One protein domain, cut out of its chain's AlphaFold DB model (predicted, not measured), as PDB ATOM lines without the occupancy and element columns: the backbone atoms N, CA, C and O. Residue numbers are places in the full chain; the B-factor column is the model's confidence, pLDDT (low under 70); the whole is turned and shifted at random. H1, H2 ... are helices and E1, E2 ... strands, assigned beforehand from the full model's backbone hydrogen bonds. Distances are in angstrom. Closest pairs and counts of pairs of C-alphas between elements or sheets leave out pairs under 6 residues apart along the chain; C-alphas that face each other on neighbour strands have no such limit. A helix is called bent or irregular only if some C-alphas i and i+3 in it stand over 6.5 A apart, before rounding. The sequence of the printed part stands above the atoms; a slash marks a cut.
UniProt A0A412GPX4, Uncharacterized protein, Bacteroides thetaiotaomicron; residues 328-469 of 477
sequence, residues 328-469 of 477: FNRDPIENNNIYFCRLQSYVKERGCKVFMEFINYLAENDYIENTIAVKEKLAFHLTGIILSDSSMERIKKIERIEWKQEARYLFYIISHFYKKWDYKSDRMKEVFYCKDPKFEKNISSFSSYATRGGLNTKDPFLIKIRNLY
ATOM      1  N   PHE A 328     131.570 -48.021 108.550       91.00
ATOM      2  CA  PHE A 328     130.368 -48.844 108.346       91.00
ATOM      3  C   PHE A 328     129.728 -48.732 106.952       91.00
ATOM      4  O   PHE A 328     128.817 -49.507 106.660       91.00
ATOM      5  N   ASN A 329     130.187 -47.796 106.115       87.81
ATOM      6  CA  ASN A 329     129.755 -47.662 104.721       87.81
ATOM      7  C   ASN A 329     130.586 -48.532 103.771       87.81
ATOM      8  O   ASN A 329     130.242 -48.642 102.600       87.81
ATOM      9  N   ARG A 330     131.690 -49.111 104.256       88.38
ATOM     10  CA  ARG A 330     132.532 -50.015 103.476       88.38
ATOM     11  C   ARG A 330     131.902 -51.396 103.418       88.38
ATOM     12  O   ARG A 330     131.329 -51.867 104.405       88.38
ATOM     13  N   ASP A 331     132.057 -52.047 102.274       84.62
ATOM     14  CA  ASP A 331     131.579 -53.407 102.108       84.62
ATOM     15  C   ASP A 331     132.443 -54.379 102.927       84.62
ATOM     16  O   ASP A 331     133.678 -54.295 102.910       84.62
ATOM     17  N   PRO A 332     131.816 -55.298 103.682       83.00
ATOM     18  CA  PRO A 332     132.515 -56.442 104.238       83.00
ATOM     19  C   PRO A 332     133.148 -57.274 103.124       83.00
ATOM     20  O   PRO A 332     132.649 -57.309 102.000       83.00
ATOM     21  N   ILE A 333     134.200 -58.016 103.450       80.81
ATOM     22  CA  ILE A 333     134.759 -58.988 102.511       80.81
ATOM     23  C   ILE A 333     133.720 -60.062 102.137       80.81
ATOM     24  O   ILE A 333     132.901 -60.473 102.965       80.81
ATOM     25  N   GLU A 334     133.800 -60.559 100.903       71.56
ATOM     26  CA  GLU A 334     132.845 -61.533 100.350       71.56
ATOM     27  C   GLU A 334     132.860 -62.878 101.099       71.56
ATOM     28  O   GLU A 334     131.837 -63.563 101.188       71.56
ATOM     29  N   ASN A 335     133.997 -63.245 101.705       70.50
ATOM     30  CA  ASN A 335     134.117 -64.475 102.482       70.50
ATOM     31  C   ASN A 335     133.451 -64.348 103.865       70.50
ATOM     32  O   ASN A 335     134.080 -64.054 104.886       70.50
ATOM     33  N   ASN A 336     132.159 -64.659 103.897       63.72
ATOM     34  CA  ASN A 336     131.316 -64.693 105.091       63.72
ATOM     35  C   ASN A 336     131.709 -65.781 106.114       63.72
ATOM     36  O   ASN A 336     131.076 -65.887 107.172       63.72
ATOM     37  N   ASN A 337     132.718 -66.617 105.837       67.38
ATOM     38  CA  ASN A 337     133.138 -67.665 106.764       67.38
ATOM     39  C   ASN A 337     134.103 -67.187 107.852       67.38
ATOM     40  O   ASN A 337     134.163 -67.832 108.895       67.38
ATOM     41  N   ILE A 338     134.761 -66.036 107.685       74.81
ATOM     42  CA  ILE A 338     135.847 -65.610 108.587       74.81
ATOM     43  C   ILE A 338     135.473 -64.493 109.581       74.81
ATOM     44  O   ILE A 338     136.322 -64.011 110.329       74.81
ATOM     45  N   TYR A 339     134.204 -64.081 109.635       82.81
ATOM     46  CA  TYR A 339     133.687 -63.075 110.577       82.81
ATOM     47  C   TYR A 339     132.220 -63.355 110.953       82.81
ATOM     48  O   TYR A 339     131.568 -64.223 110.371       82.81
ATOM     49  N   PHE A 340     131.674 -62.669 111.959       83.81
ATOM     50  CA  PHE A 340     130.262 -62.783 112.331       83.81
ATOM     51  C   PHE A 340     129.386 -61.992 111.351       83.81
ATOM     52  O   PHE A 340     129.491 -60.770 111.239       83.81
ATOM     53  N   CYS A 341     128.505 -62.684 110.631       75.75
ATOM     54  CA  CYS A 341     127.689 -62.067 109.590       75.75
ATOM     55  C   CYS A 341     126.448 -61.367 110.154       75.75
ATOM     56  O   CYS A 341     125.937 -61.721 111.213       75.75
ATOM     57  N   ARG A 342     125.908 -60.414 109.378       76.62
ATOM     58  CA  ARG A 342     124.611 -59.755 109.640       76.62
ATOM     59  C   ARG A 342     124.553 -59.039 110.997       76.62
ATOM     60  O   ARG A 342     123.574 -59.153 111.739       76.62
ATOM     61  N   LEU A 343     125.596 -58.257 111.296       86.94
ATOM     62  CA  LEU A 343     125.581 -57.289 112.395       86.94
ATOM     63  C   LEU A 343     124.303 -56.440 112.320       86.94
ATOM     64  O   LEU A 343     123.985 -55.892 111.260       86.94
ATOM     65  N   GLN A 344     123.569 -56.340 113.430       87.19
ATOM     66  CA  GLN A 344     122.302 -55.615 113.475       87.19
ATOM     67  C   GLN A 344     122.487 -54.153 113.044       87.19
ATOM     68  O   GLN A 344     123.396 -53.474 113.523       87.19
ATOM     69  N   SER A 345     121.579 -53.644 112.201       87.25
ATOM     70  CA  SER A 345     121.619 -52.256 111.713       87.25
ATOM     71  C   SER A 345     121.692 -51.244 112.851       87.25
ATOM     72  O   SER A 345     122.467 -50.302 112.769       87.25
ATOM     73  N   TYR A 346     120.998 -51.504 113.965       89.25
ATOM     74  CA  TYR A 346     121.059 -50.657 115.154       89.25
ATOM     75  C   TYR A 346     122.484 -50.466 115.697       89.25
ATOM     76  O   TYR A 346     122.824 -49.372 116.133       89.25
ATOM     77  N   VAL A 347     123.339 -51.498 115.662       88.94
ATOM     78  CA  VAL A 347     124.739 -51.369 116.103       88.94
ATOM     79  C   VAL A 347     125.501 -50.424 115.170       88.94
ATOM     80  O   VAL A 347     126.227 -49.557 115.651       88.94
ATOM     81  N   LYS A 348     125.274 -50.531 113.854       89.62
ATOM     82  CA  LYS A 348     125.880 -49.652 112.838       89.62
ATOM     83  C   LYS A 348     125.379 -48.205 112.951       89.62
ATOM     84  O   LYS A 348     126.174 -47.274 112.910       89.62
ATOM     85  N   GLU A 349     124.075 -48.015 113.166       90.06
ATOM     86  CA  GLU A 349     123.407 -46.707 113.298       90.06
ATOM     87  C   GLU A 349     123.895 -45.891 114.505       90.06
ATOM     88  O   GLU A 349     123.795 -44.665 114.503       90.06
ATOM     89  N   ARG A 350     124.454 -46.539 115.538       90.38
ATOM     90  CA  ARG A 350     125.104 -45.832 116.658       90.38
ATOM     91  C   ARG A 350     126.420 -45.154 116.259       90.38
ATOM     92  O   ARG A 350     126.878 -44.275 116.989       90.38
ATOM     93  N   GLY A 351     126.976 -45.507 115.102       89.19
ATOM     94  CA  GLY A 351     128.110 -44.842 114.471       89.19
ATOM     95  C   GLY A 351     129.483 -45.315 114.956       89.19
ATOM     96  O   GLY A 351     129.629 -45.939 116.012       89.19
ATOM     97  N   CYS A 352     130.514 -44.977 114.175       91.25
ATOM     98  CA  CYS A 352     131.896 -45.425 114.378       91.25
ATOM     99  C   CYS A 352     132.452 -45.049 115.757       91.25
ATOM    100  O   CYS A 352     133.145 -45.854 116.369       91.25
ATOM    101  N   LYS A 353     132.095 -43.871 116.292       91.94
ATOM    102  CA  LYS A 353     132.562 -43.405 117.611       91.94
ATOM    103  C   LYS A 353     132.113 -44.314 118.756       91.94
ATOM    104  O   LYS A 353     132.924 -44.672 119.600       91.94
ATOM    105  N   VAL A 354     130.845 -44.730 118.758       94.31
ATOM    106  CA  VAL A 354     130.292 -45.626 119.792       94.31
ATOM    107  C   VAL A 354     130.889 -47.030 119.670       94.31
ATOM    108  O   VAL A 354     131.179 -47.673 120.677       94.31
ATOM    109  N   PHE A 355     131.109 -47.505 118.442       95.25
ATOM    110  CA  PHE A 355     131.741 -48.802 118.203       95.25
ATOM    111  C   PHE A 355     133.222 -48.815 118.608       95.25
ATOM    112  O   PHE A 355     133.679 -49.747 119.265       95.25
ATOM    113  N   MET A 356     133.952 -47.746 118.305       94.00
ATOM    114  CA  MET A 356     135.330 -47.532 118.744       94.00
ATOM    115  C   MET A 356     135.438 -47.476 120.274       94.00
ATOM    116  O   MET A 356     136.279 -48.161 120.854       94.00
ATOM    117  N   GLU A 357     134.545 -46.732 120.939       94.94
ATOM    118  CA  GLU A 357     134.470 -46.669 122.405       94.94
ATOM    119  C   GLU A 357     134.193 -48.050 123.020       94.94
ATOM    120  O   GLU A 357     134.770 -48.403 124.047       94.94
ATOM    121  N   PHE A 358     133.354 -48.863 122.375       95.94
ATOM    122  CA  PHE A 358     133.104 -50.243 122.785       95.94
ATOM    123  C   PHE A 358     134.372 -51.113 122.724       95.94
ATOM    124  O   PHE A 358     134.682 -51.796 123.701       95.94
ATOM    125  N   ILE A 359     135.120 -51.080 121.617       95.31
ATOM    126  CA  ILE A 359     136.349 -51.877 121.458       95.31
ATOM    127  C   ILE A 359     137.438 -51.417 122.438       95.31
ATOM    128  O   ILE A 359     138.075 -52.254 123.084       95.31
ATOM    129  N   ASN A 360     137.624 -50.102 122.595       93.75
ATOM    130  CA  ASN A 360     138.574 -49.551 123.565       93.75
ATOM    131  C   ASN A 360     138.196 -49.936 125.000       93.75
ATOM    132  O   ASN A 360     139.059 -50.406 125.735       93.75
ATOM    133  N   TYR A 361     136.910 -49.870 125.364       95.06
ATOM    134  CA  TYR A 361     136.433 -50.305 126.678       95.06
ATOM    135  C   TYR A 361     136.802 -51.763 126.990       95.06
ATOM    136  O   TYR A 361     137.277 -52.047 128.090       95.06
ATOM    137  N   LEU A 362     136.615 -52.684 126.035       95.56
ATOM    138  CA  LEU A 362     136.971 -54.095 126.225       95.56
ATOM    139  C   LEU A 362     138.468 -54.276 126.495       95.56
ATOM    140  O   LEU A 362     138.849 -55.040 127.378       95.56
ATOM    141  N   ALA A 363     139.317 -53.565 125.760       92.62
ATOM    142  CA  ALA A 363     140.762 -53.631 125.937       92.62
ATOM    143  C   ALA A 363     141.235 -52.988 127.253       92.62
ATOM    144  O   ALA A 363     142.056 -53.559 127.965       92.62
ATOM    145  N   GLU A 364     140.699 -51.817 127.602       92.38
ATOM    146  CA  GLU A 364     141.049 -51.074 128.823       92.38
ATOM    147  C   GLU A 364     140.621 -51.798 130.103       92.38
ATOM    148  O   GLU A 364     141.258 -51.644 131.141       92.38
ATOM    149  N   ASN A 365     139.556 -52.599 130.031       92.50
ATOM    150  CA  ASN A 365     139.028 -53.365 131.162       92.50
ATOM    151  C   ASN A 365     139.455 -54.843 131.116       92.50
ATOM    152  O   ASN A 365     138.813 -55.688 131.736       92.50
ATOM    153  N   ASP A 366     140.527 -55.151 130.377       91.06
ATOM    154  CA  ASP A 366     141.165 -56.470 130.308       91.06
ATOM    155  C   ASP A 366     140.198 -57.609 129.929       91.06
ATOM    156  O   ASP A 366     140.268 -58.716 130.461       91.06
ATOM    157  N   TYR A 367     139.263 -57.348 129.006       92.94
ATOM    158  CA  TYR A 367     138.480 -58.392 128.328       92.94
ATOM    159  C   TYR A 367     139.272 -59.035 127.190       92.94
ATOM    160  O   TYR A 367     139.120 -60.229 126.930       92.94
ATOM    161  N   ILE A 368     140.123 -58.242 126.543       93.81
ATOM    162  CA  ILE A 368     141.041 -58.623 125.468       93.81
ATOM    163  C   ILE A 368     142.388 -57.934 125.706       93.81
ATOM    164  O   ILE A 368     142.486 -56.990 126.489       93.81
ATOM    165  N   GLU A 369     143.439 -58.381 125.026       91.44
ATOM    166  CA  GLU A 369     144.735 -57.705 125.079       91.44
ATOM    167  C   GLU A 369     144.666 -56.282 124.486       91.44
ATOM    168  O   GLU A 369     144.098 -56.058 123.416       91.44
ATOM    169  N   ASN A 370     145.256 -55.306 125.186       90.06
ATOM    170  CA  ASN A 370     145.223 -53.894 124.806       90.06
ATOM    171  C   ASN A 370     146.321 -53.533 123.793       90.06
ATOM    172  O   ASN A 370     147.205 -52.721 124.068       90.06
ATOM    173  N   THR A 371     146.249 -54.149 122.614       88.31
ATOM    174  CA  THR A 371     147.095 -53.835 121.455       88.31
ATOM    175  C   THR A 371     146.231 -53.411 120.270       88.31
ATOM    176  O   THR A 371     145.090 -53.858 120.126       88.31
ATOM    177  N   ILE A 372     146.767 -52.558 119.387       86.69
ATOM    178  CA  ILE A 372     146.062 -52.142 118.159       86.69
ATOM    179  C   ILE A 372     145.640 -53.365 117.337       86.69
ATOM    180  O   ILE A 372     144.500 -53.442 116.891       86.69
ATOM    181  N   ALA A 373     146.536 -54.342 117.178       88.06
ATOM    182  CA  ALA A 373     146.286 -55.523 116.358       88.06
ATOM    183  C   ALA A 373     145.102 -56.362 116.875       88.06
ATOM    184  O   ALA A 373     144.281 -56.822 116.082       88.06
ATOM    185  N   VAL A 374     144.967 -56.523 118.196       90.50
ATOM    186  CA  VAL A 374     143.848 -57.265 118.798       90.50
ATOM    187  C   VAL A 374     142.535 -56.488 118.678       90.50
ATOM    188  O   VAL A 374     141.507 -57.080 118.342       90.50
ATOM    189  N   LYS A 375     142.563 -55.163 118.870       93.06
ATOM    190  CA  LYS A 375     141.392 -54.290 118.675       93.06
ATOM    191  C   LYS A 375     140.896 -54.309 117.225       93.06
ATOM    192  O   LYS A 375     139.700 -54.462 116.986       93.06
ATOM    193  N   GLU A 376     141.811 -54.230 116.262       92.12
ATOM    194  CA  GLU A 376     141.512 -54.336 114.830       92.12
ATOM    195  C   GLU A 376     140.960 -55.707 114.450       92.12
ATOM    196  O   GLU A 376     139.960 -55.786 113.738       92.12
ATOM    197  N   LYS A 377     141.556 -56.791 114.966       91.88
ATOM    198  CA  LYS A 377     141.072 -58.153 114.708       91.88
ATOM    199  C   LYS A 377     139.668 -58.349 115.261       91.88
ATOM    200  O   LYS A 377     138.831 -58.961 114.598       91.88
ATOM    201  N   LEU A 378     139.383 -57.801 116.443       94.19
ATOM    202  CA  LEU A 378     138.042 -57.847 117.013       94.19
ATOM    203  C   LEU A 378     137.041 -57.070 116.151       94.19
ATOM    204  O   LEU A 378     135.975 -57.596 115.837       94.19
ATOM    205  N   ALA A 379     137.382 -55.846 115.742       93.69
ATOM    206  CA  ALA A 379     136.530 -55.033 114.876       93.69
ATOM    207  C   ALA A 379     136.249 -55.728 113.535       93.69
ATOM    208  O   ALA A 379     135.093 -55.798 113.113       93.69
ATOM    209  N   PHE A 380     137.276 -56.324 112.922       92.62
ATOM    210  CA  PHE A 380     137.148 -57.133 111.714       92.62
ATOM    211  C   PHE A 380     136.212 -58.325 111.926       92.62
ATOM    212  O   PHE A 380     135.228 -58.455 111.206       92.62
ATOM    213  N   HIS A 381     136.433 -59.167 112.940       90.56
ATOM    214  CA  HIS A 381     135.557 -60.322 113.153       90.56
ATOM    215  C   HIS A 381     134.119 -59.919 113.484       90.56
ATOM    216  O   HIS A 381     133.207 -60.690 113.208       90.56
ATOM    217  N   LEU A 382     133.891 -58.726 114.041       90.88
ATOM    218  CA  LEU A 382     132.544 -58.231 114.320       90.88
ATOM    219  C   LEU A 382     131.838 -57.576 113.115       90.88
ATOM    220  O   LEU A 382     130.657 -57.245 113.195       90.88
ATOM    221  N   THR A 383     132.534 -57.313 112.013       90.12
ATOM    222  CA  THR A 383     131.956 -56.520 110.910       90.12
ATOM    223  C   THR A 383     132.223 -57.090 109.524       90.12
ATOM    224  O   THR A 383     131.448 -56.821 108.612       90.12
ATOM    225  N   GLY A 384     133.299 -57.861 109.370       87.56
ATOM    226  CA  GLY A 384     133.876 -58.285 108.098       87.56
ATOM    227  C   GLY A 384     134.620 -57.180 107.352       87.56
ATOM    228  O   GLY A 384     135.052 -57.403 106.225       87.56
ATOM    229  N   ILE A 385     134.770 -55.993 107.948       89.44
ATOM    230  CA  ILE A 385     135.322 -54.811 107.282       89.44
ATOM    231  C   ILE A 385     136.806 -54.680 107.615       89.44
ATOM    232  O   ILE A 385     137.195 -54.587 108.785       89.44
ATOM    233  N   ILE A 386     137.632 -54.628 106.571       85.69
ATOM    234  CA  ILE A 386     139.068 -54.374 106.683       85.69
ATOM    235  C   ILE A 386     139.294 -52.866 106.837       85.69
ATOM    236  O   ILE A 386     138.848 -52.058 106.021       85.69
ATOM    237  N   LEU A 387     139.995 -52.478 107.904       82.88
ATOM    238  CA  LEU A 387     140.295 -51.074 108.197       82.88
ATOM    239  C   LEU A 387     141.276 -50.469 107.176       82.88
ATOM    240  O   LEU A 387     141.082 -49.348 106.704       82.88
ATOM    241  N   SER A 388     142.315 -51.235 106.849       78.50
ATOM    242  CA  SER A 388     143.352 -50.951 105.855       78.50
ATOM    243  C   SER A 388     144.103 -52.243 105.515       78.50
ATOM    244  O   SER A 388     144.076 -53.193 106.302       78.50
ATOM    245  N   ASP A 389     144.857 -52.268 104.416       70.38
ATOM    246  CA  ASP A 389     145.694 -53.428 104.064       70.38
ATOM    247  C   ASP A 389     146.709 -53.754 105.172       70.38
ATOM    248  O   ASP A 389     146.859 -54.901 105.590       70.38
ATOM    249  N   SER A 390     147.304 -52.714 105.769       72.06
ATOM    250  CA  SER A 390     148.192 -52.856 106.928       72.06
ATOM    251  C   SER A 390     147.491 -53.421 108.171       72.06
ATOM    252  O   SER A 390     148.130 -54.080 108.993       72.06
ATOM    253  N   SER A 391     146.184 -53.192 108.322       74.38
ATOM    254  CA  SER A 391     145.382 -53.822 109.372       74.38
ATOM    255  C   SER A 391     145.197 -55.307 109.086       74.38
ATOM    256  O   SER A 391     145.406 -56.125 109.979       74.38
ATOM    257  N   MET A 392     144.923 -55.685 107.831       77.94
ATOM    258  CA  MET A 392     144.782 -57.093 107.454       77.94
ATOM    259  C   MET A 392     146.047 -57.905 107.780       77.94
ATOM    260  O   MET A 392     145.976 -59.012 108.318       77.94
ATOM    261  N   GLU A 393     147.224 -57.341 107.519       75.25
ATOM    262  CA  GLU A 393     148.497 -57.974 107.871       75.25
ATOM    263  C   GLU A 393     148.699 -58.123 109.385       75.25
ATOM    264  O   GLU A 393     149.223 -59.143 109.840       75.25
ATOM    265  N   ARG A 394     148.281 -57.129 110.183       79.69
ATOM    266  CA  ARG A 394     148.336 -57.204 111.651       79.69
ATOM    267  C   ARG A 394     147.403 -58.283 112.190       79.69
ATOM    268  O   ARG A 394     147.831 -59.086 113.017       79.69
ATOM    269  N   ILE A 395     146.164 -58.348 111.704       81.00
ATOM    270  CA  ILE A 395     145.169 -59.298 112.220       81.00
ATOM    271  C   ILE A 395     145.460 -60.749 111.809       81.00
ATOM    272  O   ILE A 395     145.144 -61.655 112.579       81.00
ATOM    273  N   LYS A 396     146.106 -60.991 110.652       79.94
ATOM    274  CA  LYS A 396     146.530 -62.340 110.211       79.94
ATOM    275  C   LYS A 396     147.597 -62.965 111.116       79.94
ATOM    276  O   LYS A 396     147.708 -64.185 111.165       79.94
ATOM    277  N   LYS A 397     148.383 -62.151 111.831       79.38
ATOM    278  CA  LYS A 397     149.432 -62.632 112.752       79.38
ATOM    279  C   LYS A 397     148.879 -63.162 114.073       79.38
ATOM    280  O   LYS A 397     149.585 -63.870 114.784       79.38
ATOM    281  N   ILE A 398     147.645 -62.802 114.413       79.69
ATOM    282  CA  ILE A 398     146.964 -63.282 115.611       79.69
ATOM    283  C   ILE A 398     146.071 -64.435 115.168       79.69
ATOM    284  O   ILE A 398     145.188 -64.228 114.343       79.69
ATOM    285  N   GLU A 399     146.274 -65.635 115.702       80.44
ATOM    286  CA  GLU A 399     145.441 -66.797 115.365       80.44
ATOM    287  C   GLU A 399     144.025 -66.617 115.941       80.44
ATOM    288  O   GLU A 399     143.058 -66.457 115.194       80.44
ATOM    289  N   ARG A 400     143.924 -66.495 117.272       86.62
ATOM    290  CA  ARG A 400     142.678 -66.257 118.022       86.62
ATOM    291  C   ARG A 400     142.841 -65.117 119.016       86.62
ATOM    292  O   ARG A 400     143.937 -64.862 119.507       86.62
ATOM    293  N   ILE A 401     141.738 -64.447 119.337       91.31
ATOM    294  CA  ILE A 401     141.703 -63.434 120.394       91.31
ATOM    295  C   ILE A 401     141.541 -64.145 121.744       91.31
ATOM    296  O   ILE A 401     140.562 -64.866 121.950       91.31
ATOM    297  N   GLU A 402     142.469 -63.934 122.681       93.38
ATOM    298  CA  GLU A 402     142.276 -64.380 124.066       93.38
ATOM    299  C   GLU A 402     141.183 -63.526 124.727       93.38
ATOM    300  O   GLU A 402     141.347 -62.321 124.927       93.38
ATOM    301  N   TRP A 403     140.068 -64.163 125.080       94.06
ATOM    302  CA  TRP A 403     139.043 -63.582 125.936       94.06
ATOM    303  C   TRP A 403     139.382 -63.872 127.397       94.06
ATOM    304  O   TRP A 403     139.331 -65.020 127.853       94.06
ATOM    305  N   LYS A 404     139.735 -62.818 128.129       91.94
ATOM    306  CA  LYS A 404     140.332 -62.916 129.467       91.94
ATOM    307  C   LYS A 404     139.316 -62.938 130.612       91.94
ATOM    308  O   LYS A 404     139.657 -63.354 131.715       91.94
ATOM    309  N   GLN A 405     138.077 -62.520 130.356       90.75
ATOM    310  CA  GLN A 405     136.999 -62.481 131.352       90.75
ATOM    311  C   GLN A 405     136.051 -63.680 131.211       90.75
ATOM    312  O   GLN A 405     136.219 -64.534 130.345       90.75
ATOM    313  N   GLU A 406     135.021 -63.756 132.057       87.75
ATOM    314  CA  GLU A 406     134.013 -64.820 131.975       87.75
ATOM    315  C   GLU A 406     133.347 -64.868 130.584       87.75
ATOM    316  O   GLU A 406     132.958 -63.835 130.019       87.75
ATOM    317  N   ALA A 407     133.148 -66.075 130.042       88.19
ATOM    318  CA  ALA A 407     132.629 -66.252 128.681       88.19
ATOM    319  C   ALA A 407     131.185 -65.739 128.511       88.19
ATOM    320  O   ALA A 407     130.766 -65.403 127.402       88.19
ATOM    321  N   ARG A 408     130.434 -65.593 129.612       87.06
ATOM    322  CA  ARG A 408     129.069 -65.034 129.626       87.06
ATOM    323  C   ARG A 408     128.966 -63.627 129.024       87.06
ATOM    324  O   ARG A 408     127.931 -63.293 128.447       87.06
ATOM    325  N   TYR A 409     130.023 -62.819 129.133       90.69
ATOM    326  CA  TYR A 409     130.074 -61.458 128.592       90.69
ATOM    327  C   TYR A 409     130.272 -61.459 127.079       90.69
ATOM    328  O   TYR A 409     129.557 -60.766 126.357       90.69
ATOM    329  N   LEU A 410     131.178 -62.308 126.588       89.94
ATOM    330  CA  LEU A 410     131.352 -62.535 125.159       89.94
ATOM    331  C   LEU A 410     130.051 -63.056 124.538       89.94
ATOM    332  O   LEU A 410     129.603 -62.573 123.497       89.94
ATOM    333  N   PHE A 411     129.393 -63.990 125.227       87.00
ATOM    334  CA  PHE A 411     128.110 -64.525 124.790       87.00
ATOM    335  C   PHE A 411     127.012 -63.466 124.782       87.00
ATOM    336  O   PHE A 411     126.186 -63.424 123.868       87.00
ATOM    337  N   TYR A 412     127.022 -62.556 125.755       87.62
ATOM    338  CA  TYR A 412     126.123 -61.415 125.757       87.62
ATOM    339  C   TYR A 412     126.316 -60.539 124.509       87.62
ATOM    340  O   TYR A 412     125.316 -60.282 123.837       87.62
ATOM    341  N   ILE A 413     127.551 -60.156 124.155       90.25
ATOM    342  CA  ILE A 413     127.850 -59.331 122.965       90.25
ATOM    343  C   ILE A 413     127.313 -60.010 121.708       90.25
ATOM    344  O   ILE A 413     126.454 -59.454 121.027       90.25
ATOM    345  N   ILE A 414     127.772 -61.234 121.433       88.44
ATOM    346  CA  ILE A 414     127.420 -61.944 120.198       88.44
ATOM    347  C   ILE A 414     125.906 -62.194 120.130       88.44
ATOM    348  O   ILE A 414     125.278 -61.984 119.098       88.44
ATOM    349  N   SER A 415     125.263 -62.543 121.244       82.31
ATOM    350  CA  SER A 415     123.822 -62.795 121.219       82.31
ATOM    351  C   SER A 415     122.975 -61.543 120.961       82.31
ATOM    352  O   SER A 415     121.821 -61.696 120.575       82.31
ATOM    353  N   HIS A 416     123.485 -60.337 121.230       85.69
ATOM    354  CA  HIS A 416     122.721 -59.087 121.138       85.69
ATOM    355  C   HIS A 416     123.136 -58.201 119.962       85.69
ATOM    356  O   HIS A 416     122.332 -57.394 119.512       85.69
ATOM    357  N   PHE A 417     124.355 -58.352 119.444       89.12
ATOM    358  CA  PHE A 417     124.824 -57.614 118.268       89.12
ATOM    359  C   PHE A 417     124.362 -58.266 116.959       89.12
ATOM    360  O   PHE A 417     124.307 -57.599 115.928       89.12
ATOM    361  N   TYR A 418     123.977 -59.543 117.005       85.44
ATOM    362  CA  TYR A 418     123.564 -60.338 115.848       85.44
ATOM    363  C   TYR A 418     122.174 -60.935 116.058       85.44
ATOM    364  O   TYR A 418     121.690 -61.048 117.187       85.44
ATOM    365  N   LYS A 419     121.493 -61.298 114.968       71.62
ATOM    366  CA  LYS A 419     120.213 -62.019 115.039       71.62
ATOM    367  C   LYS A 419     120.464 -63.511 115.283       71.62
ATOM    368  O   LYS A 419     121.464 -64.060 114.835       71.62
ATOM    369  N   LYS A 420     119.533 -64.172 115.985       60.88
ATOM    370  CA  LYS A 420     119.656 -65.542 116.540       60.88
ATOM    371  C   LYS A 420     120.068 -66.638 115.537       60.88
ATOM    372  O   LYS A 420     120.550 -67.677 115.967       60.88
ATOM    373  N   TRP A 421     119.869 -66.413 114.240       50.75
ATOM    374  CA  TRP A 421     120.124 -67.381 113.167       50.75
ATOM    375  C   TRP A 421     121.437 -67.135 112.405       50.75
ATOM    376  O   TRP A 421     121.795 -67.940 111.554       50.75
ATOM    377  N   ASP A 422     122.159 -66.051 112.716       55.94
ATOM    378  CA  ASP A 422     123.225 -65.520 111.852       55.94
ATOM    379  C   ASP A 422     124.638 -65.605 112.453       55.94
ATOM    380  O   ASP A 422     125.619 -65.244 111.805       55.94
ATOM    381  N   TYR A 423     124.759 -66.131 113.674       60.06
ATOM    382  CA  TYR A 423     126.035 -66.463 114.300       60.06
ATOM    383  C   TYR A 423     126.120 -67.984 114.490       60.06
ATOM    384  O   TYR A 423     125.332 -68.575 115.227       60.06
ATOM    385  N   LYS A 424     127.074 -68.650 113.827       60.75
ATOM    386  CA  LYS A 424     127.393 -70.053 114.129       60.75
ATOM    387  C   LYS A 424     128.067 -70.072 115.504       60.75
ATOM    388  O   LYS A 424     129.105 -69.436 115.667       60.75
ATOM    389  N   SER A 425     127.493 -70.751 116.498       63.38
ATOM    390  CA  SER A 425     128.100 -70.879 117.837       63.38
ATOM    391  C   SER A 425     129.541 -71.386 117.763       63.38
ATOM    392  O   SER A 425     130.394 -70.927 118.516       63.38
ATOM    393  N   ASP A 426     129.826 -72.251 116.792       67.75
ATOM    394  CA  ASP A 426     131.144 -72.847 116.575       67.75
ATOM    395  C   ASP A 426     132.176 -71.824 116.072       67.75
ATOM    396  O   ASP A 426     133.344 -71.891 116.456       67.75
ATOM    397  N   ARG A 427     131.736 -70.764 115.374       76.88
ATOM    398  CA  ARG A 427     132.601 -69.654 114.930       76.88
ATOM    399  C   ARG A 427     133.234 -68.898 116.088       76.88
ATOM    400  O   ARG A 427     134.300 -68.307 115.960       76.88
ATOM    401  N   MET A 428     132.606 -68.916 117.258       82.75
ATOM    402  CA  MET A 428     133.212 -68.290 118.425       82.75
ATOM    403  C   MET A 428     134.512 -68.978 118.836       82.75
ATOM    404  O   MET A 428     135.404 -68.277 119.298       82.75
ATOM    405  N   LYS A 429     134.645 -70.295 118.631       83.94
ATOM    406  CA  LYS A 429     135.889 -71.040 118.903       83.94
ATOM    407  C   LYS A 429     136.958 -70.803 117.844       83.94
ATOM    408  O   LYS A 429     138.141 -70.905 118.150       83.94
ATOM    409  N   GLU A 430     136.550 -70.475 116.622       84.00
ATOM    410  CA  GLU A 430     137.461 -70.064 115.550       84.00
ATOM    411  C   GLU A 430     138.049 -68.674 115.833       84.00
ATOM    412  O   GLU A 430     139.231 -68.445 115.598       84.00
ATOM    413  N   VAL A 431     137.243 -67.753 116.379       87.88
ATOM    414  CA  VAL A 431     137.652 -66.359 116.627       87.88
ATOM    415  C   VAL A 431     138.323 -66.166 117.989       87.88
ATOM    416  O   VAL A 431     139.290 -65.406 118.106       87.88
ATOM    417  N   PHE A 432     137.814 -66.824 119.031       89.75
ATOM    418  CA  PHE A 432     138.221 -66.610 120.415       89.75
ATOM    419  C   PHE A 432     138.744 -67.888 121.064       89.75
ATOM    420  O   PHE A 432     138.257 -68.990 120.820       89.75
ATOM    421  N   TYR A 433     139.687 -67.708 121.981       88.75
ATOM    422  CA  TYR A 433     140.012 -68.694 123.005       88.75
ATOM    423  C   TYR A 433     139.690 -68.098 124.376       88.75
ATOM    424  O   TYR A 433     140.019 -66.945 124.645       88.75
ATOM    425  N   CYS A 434     139.048 -68.869 125.252       88.06
ATOM    426  CA  CYS A 434     138.692 -68.431 126.597       88.06
ATOM    427  C   CYS A 434     139.010 -69.530 127.608       88.06
ATOM    428  O   CYS A 434     138.642 -70.687 127.417       88.06
ATOM    429  N   LYS A 435     139.651 -69.155 128.721       85.94
ATOM    430  CA  LYS A 435     140.001 -70.090 129.803       85.94
ATOM    431  C   LYS A 435     138.794 -70.529 130.641       85.94
ATOM    432  O   LYS A 435     138.924 -71.468 131.422       85.94
ATOM    433  N   ASP A 436     137.635 -69.874 130.502       83.44
ATOM    434  CA  ASP A 436     136.389 -70.296 131.152       83.44
ATOM    435  C   ASP A 436     135.995 -71.695 130.633       83.44
ATOM    436  O   ASP A 436     135.661 -71.837 129.452       83.44
ATOM    437  N   PRO A 437     135.968 -72.741 131.483       79.62
ATOM    438  CA  PRO A 437     135.658 -74.106 131.055       79.62
ATOM    439  C   PRO A 437     134.295 -74.255 130.367       79.62
ATOM    440  O   PRO A 437     134.064 -75.230 129.645       79.62
ATOM    441  N   LYS A 438     133.371 -73.315 130.600       77.44
ATOM    442  CA  LYS A 438     132.046 -73.315 129.971       77.44
ATOM    443  C   LYS A 438     132.078 -72.826 128.523       77.44
ATOM    444  O   LYS A 438     131.172 -73.185 127.775       77.44
ATOM    445  N   PHE A 439     133.109 -72.089 128.110       83.06
ATOM    446  CA  PHE A 439     133.315 -71.722 126.710       83.06
ATOM    447  C   PHE A 439     133.549 -72.966 125.840       83.06
ATOM    448  O   PHE A 439     132.885 -73.152 124.822       83.06
ATOM    449  N   GLU A 440     134.415 -73.875 126.299       75.56
ATOM    450  CA  GLU A 440     134.747 -75.091 125.550       75.56
ATOM    451  C   GLU A 440     133.639 -76.145 125.588       75.56
ATOM    452  O   GLU A 440     133.324 -76.758 124.564       75.56
ATOM    453  N   LYS A 441     133.019 -76.349 126.756       72.81
ATOM    454  CA  LYS A 441     132.088 -77.467 126.981       72.81
ATOM    455  C   LYS A 441     130.637 -77.176 126.598       72.81
ATOM    456  O   LYS A 441     129.912 -78.106 126.270       72.81
ATOM    457  N   ASN A 442     130.201 -75.914 126.655       67.00
ATOM    458  CA  ASN A 442     128.774 -75.561 126.665       67.00
ATOM    459  C   ASN A 442     128.372 -74.550 125.580       67.00
ATOM    460  O   ASN A 442     127.358 -73.867 125.721       67.00
ATOM    461  N   ILE A 443     129.114 -74.460 124.474       68.38
ATOM    462  CA  ILE A 443     128.790 -73.508 123.399       68.38
ATOM    463  C   ILE A 443     127.412 -73.766 122.763       68.38
ATOM    464  O   ILE A 443     126.736 -72.835 122.341       68.38
ATOM    465  N   SER A 444     126.918 -75.006 122.809       63.66
ATOM    466  CA  SER A 444     125.559 -75.385 122.395       63.66
ATOM    467  C   SER A 444     124.447 -74.804 123.288       63.66
ATOM    468  O   SER A 444     123.303 -74.678 122.856       63.66
ATOM    469  N   SER A 445     124.766 -74.394 124.522       63.31
ATOM    470  CA  SER A 445     123.849 -73.734 125.472       63.31
ATOM    471  C   SER A 445     124.158 -72.239 125.656       63.31
ATOM    472  O   SER A 445     123.714 -71.593 126.602       63.31
ATOM    473  N   PHE A 446     124.846 -71.647 124.678       67.38
ATOM    474  CA  PHE A 446     125.228 -70.235 124.583       67.38
ATOM    475  C   PHE A 446     124.178 -69.225 125.094       67.38
ATOM    476  O   PHE A 446     124.486 -68.326 125.877       67.38
ATOM    477  N   SER A 447     122.909 -69.385 124.700       65.00
ATOM    478  CA  SER A 447     121.836 -68.434 125.042       65.00
ATOM    479  C   SER A 447     121.371 -68.479 126.505       65.00
ATOM    480  O   SER A 447     120.805 -67.495 126.999       65.00
ATOM    481  N   SER A 448     121.575 -69.600 127.203       66.88
ATOM    482  CA  SER A 448     121.281 -69.715 128.635       66.88
ATOM    483  C   SER A 448     122.441 -69.215 129.497       66.88
ATOM    484  O   SER A 448     122.208 -68.827 130.638       66.88
ATOM    485  N   TYR A 449     123.659 -69.172 128.941       69.00
ATOM    486  CA  TYR A 449     124.868 -68.742 129.645       69.00
ATOM    487  C   TYR A 449     125.212 -67.254 129.469       69.00
ATOM    488  O   TYR A 449     125.931 -66.698 130.295       69.00
ATOM    489  N   ALA A 450     124.679 -66.579 128.444       67.81
ATOM    490  CA  ALA A 450     124.806 -65.127 128.303       67.81
ATOM    491  C   ALA A 450     124.236 -64.390 129.533       67.81
ATOM    492  O   ALA A 450     123.132 -64.704 129.987       67.81
ATOM    493  N   THR A 451     124.965 -63.397 130.058       66.75
ATOM    494  CA  THR A 451     124.541 -62.643 131.251       66.75
ATOM    495  C   THR A 451     123.148 -62.036 131.050       66.75
ATOM    496  O   THR A 451     122.911 -61.317 130.085       66.75
ATOM    497  N   ARG A 452     122.215 -62.291 131.974       66.31
ATOM    498  CA  ARG A 452     120.893 -61.642 132.012       66.31
ATOM    499  C   ARG A 452     120.821 -60.778 133.262       66.31
ATOM    500  O   ARG A 452     120.578 -61.284 134.353       66.31
ATOM    501  N   GLY A 453     121.090 -59.487 133.120       60.75
ATOM    502  CA  GLY A 453     120.901 -58.528 134.208       60.75
ATOM    503  C   GLY A 453     119.512 -57.905 134.135       60.75
ATOM    504  O   GLY A 453     119.066 -57.532 133.055       60.75
ATOM    505  N   GLY A 454     118.831 -57.720 135.265       63.81
ATOM    506  CA  GLY A 454     117.677 -56.814 135.306       63.81
ATOM    507  C   GLY A 454     118.092 -55.366 134.998       63.81
ATOM    508  O   GLY A 454     119.285 -55.045 134.978       63.81
ATOM    509  N   LEU A 455     117.125 -54.465 134.794       67.19
ATOM    510  CA  LEU A 455     117.388 -53.031 134.569       67.19
ATOM    511  C   LEU A 455     118.229 -52.394 135.696       67.19
ATOM    512  O   LEU A 455     119.025 -51.503 135.433       67.19
ATOM    513  N   ASN A 456     118.136 -52.931 136.918       72.94
ATOM    514  CA  ASN A 456     118.865 -52.476 138.111       72.94
ATOM    515  C   ASN A 456     120.172 -53.257 138.379       72.94
ATOM    516  O   ASN A 456     120.582 -53.403 139.532       72.94
ATOM    517  N   THR A 457     120.797 -53.836 137.349       81.88
ATOM    518  CA  THR A 457     122.066 -54.568 137.507       81.88
ATOM    519  C   THR A 457     123.186 -53.654 138.014       81.88
ATOM    520  O   THR A 457     123.264 -52.492 137.624       81.88
ATOM    521  N   LYS A 458     124.071 -54.189 138.864       84.44
ATOM    522  CA  LYS A 458     125.308 -53.516 139.307       84.44
ATOM    523  C   LYS A 458     126.536 -53.934 138.496       84.44
ATOM    524  O   LYS A 458     127.643 -53.527 138.819       84.44
ATOM    525  N   ASP A 459     126.338 -54.776 137.487       88.25
ATOM    526  CA  ASP A 459     127.392 -55.289 136.618       88.25
ATOM    527  C   ASP A 459     127.939 -54.160 135.714       88.25
ATOM    528  O   ASP A 459     127.198 -53.676 134.847       88.25
ATOM    529  N   PRO A 460     129.203 -53.722 135.898       88.44
ATOM    530  CA  PRO A 460     129.777 -52.600 135.154       88.44
ATOM    531  C   PRO A 460     129.796 -52.825 133.641       88.44
ATOM    532  O   PRO A 460     129.610 -51.874 132.880       88.44
ATOM    533  N   PHE A 461     129.954 -54.080 133.209       92.94
ATOM    534  CA  PHE A 461     129.930 -54.447 131.801       92.94
ATOM    535  C   PHE A 461     128.558 -54.183 131.196       92.94
ATOM    536  O   PHE A 461     128.432 -53.455 130.213       92.94
ATOM    537  N   LEU A 462     127.504 -54.722 131.816       90.31
ATOM    538  CA  LEU A 462     126.142 -54.541 131.317       90.31
ATOM    539  C   LEU A 462     125.726 -53.071 131.320       90.31
ATOM    540  O   LEU A 462     125.092 -52.618 130.365       90.31
ATOM    541  N   ILE A 463     126.104 -52.318 132.357       89.88
ATOM    542  CA  ILE A 463     125.860 -50.873 132.422       89.88
ATOM    543  C   ILE A 463     126.549 -50.172 131.244       89.88
ATOM    544  O   ILE A 463     125.901 -49.403 130.534       89.88
ATOM    545  N   LYS A 464     127.831 -50.464 130.978       93.69
ATOM    546  CA  LYS A 464     128.562 -49.845 129.865       93.69
ATOM    547  C   LYS A 464     127.945 -50.199 128.514       93.69
ATOM    548  O   LYS A 464     127.702 -49.291 127.719       93.69
ATOM    549  N   ILE A 465     127.632 -51.472 128.258       91.94
ATOM    550  CA  ILE A 465     127.027 -51.877 126.980       91.94
ATOM    551  C   ILE A 465     125.649 -51.237 126.788       91.94
ATOM    552  O   ILE A 465     125.354 -50.786 125.685       91.94
ATOM    553  N   ARG A 466     124.826 -51.120 127.838       90.38
ATOM    554  CA  ARG A 466     123.530 -50.423 127.766       90.38
ATOM    555  C   ARG A 466     123.686 -48.918 127.557       90.38
ATOM    556  O   ARG A 466     122.883 -48.333 126.847       90.38
ATOM    557  N   ASN A 467     124.724 -48.288 128.096       91.69
ATOM    558  CA  ASN A 467     124.989 -46.873 127.821       91.69
ATOM    559  C   ASN A 467     125.400 -46.647 126.357       91.69
ATOM    560  O   ASN A 467     124.919 -45.715 125.712       91.69
ATOM    561  N   LEU A 468     126.247 -47.524 125.810       93.81
ATOM    562  CA  LEU A 468     126.665 -47.462 124.406       93.81
ATOM    563  C   LEU A 468     125.507 -47.814 123.457       93.81
ATOM    564  O   LEU A 468     125.264 -47.109 122.470       93.81
ATOM    565  N   TYR A 469     124.729 -48.840 123.809       92.81
ATOM    566  CA  TYR A 469     123.634 -49.401 123.021       92.81
ATOM    567  C   TYR A 469     122.331 -49.554 123.847       92.81
ATOM    568  O   TYR A 469     121.919 -50.674 124.151       92.81
TER     569      TYR A 469
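AT A GLANCE: This is residues 328 to 469 of the 477 residues of an uncharacterized protein of Bacteroides thetaiotaomicron (UniProt A0A412GPX4). What does the model look like? It is a body of mostly crossed helices with a short ribbon of two parallel strands, E1 and E2, on one side and H2 and H9 on the opposite side. H3 lies between H2 and E1, with H4 crosswise on it, and H5 lies between H9 and H8. What are the counts and the size? The printed part has 142 residues with nine named helices and two named strands, mostly helix, in the order H1 H2 H3 H4 E1 H5 H6 E2 H7 H8 H9. It is compact, with a radius of gyration of the C-alphas of 14.4 A and spans of 42 by 32 by 30 A.

IN THESE COORDINATES: Where are the strands? E1 is residues 401 to 403, with C-alpha 401 at (141.703, -63.434, 120.394), and E2 is residues 432 to 434. Where are the longer helices? H2 is residues 351 to 364, 20.3 A long, H3 is 372 to 383, 16.5 A, H5 is 407 to 417, 15.6 A, and H9 is 460 to 468, 12.3 A, ending at C-alpha 468 (126.665, -47.462, 124.406). Where are the shorter ones? H1 is residues 345 to 349, starting at C-alpha 345 (121.619, -52.256, 111.713), H4 is 389 to 396, H6 is 427 to 431, H7 is 437 to 441 and H8 is 443 to 449. H8 is irregular, with C-alphas 444 and 447 8.3 A apart.

HOW THE PARTS SIT: How do the strands pair? E1 and E2 are parallel at 33 degrees, with N 403 and O 433 2.8 A apart, within hydrogen-bond range. With H5 and H6 between them they form a strand-helix-strand unit, two parallel neighbour strands joined through helices, with a right-handed crossover. What surrounds H3? The closest C-alphas of H3 and E1, Val 374 and Ile 401, are 6.7 A apart. H3 touches H4 about perpendicular at 89 degrees, closest at C-alphas 377 and 395, 4.9 A, and H2 at a steep tilt of 50 degrees, closest at C-alphas 359 and 375, 6.2 A. What of the other helices? H2 and H9 only just touch, with 3 pairs of C-alphas within 8 A, closest at 354 and 468, 6.1 A; H5 touches H8 about perpendicular at 83 degrees, closest at C-alphas 408 and 449, 5.6 A. H1 is close to but not clearly touching H2 and H5, and H7 and H8 meet only through their link. Are the helix backbones complete? Every O i to N i+4 pair is within hydrogen-bond range in the helices other than H8, which has 1 of 3, and 3 of 4 O i to N i+3 pairs.

THE WHOLE: How far does it reach? The two C-alphas farthest apart, Asp 389 and Asn 456, are 43.4 A apart. Are there cuts or long links? The printed part has no cut and no long link, but residues 328 to 344 hold no named element. Where is confidence low? The mean pLDDT of the printed part is 83.1, and residues 336 to 337, 420 to 426 and 442 to 455 are under 70.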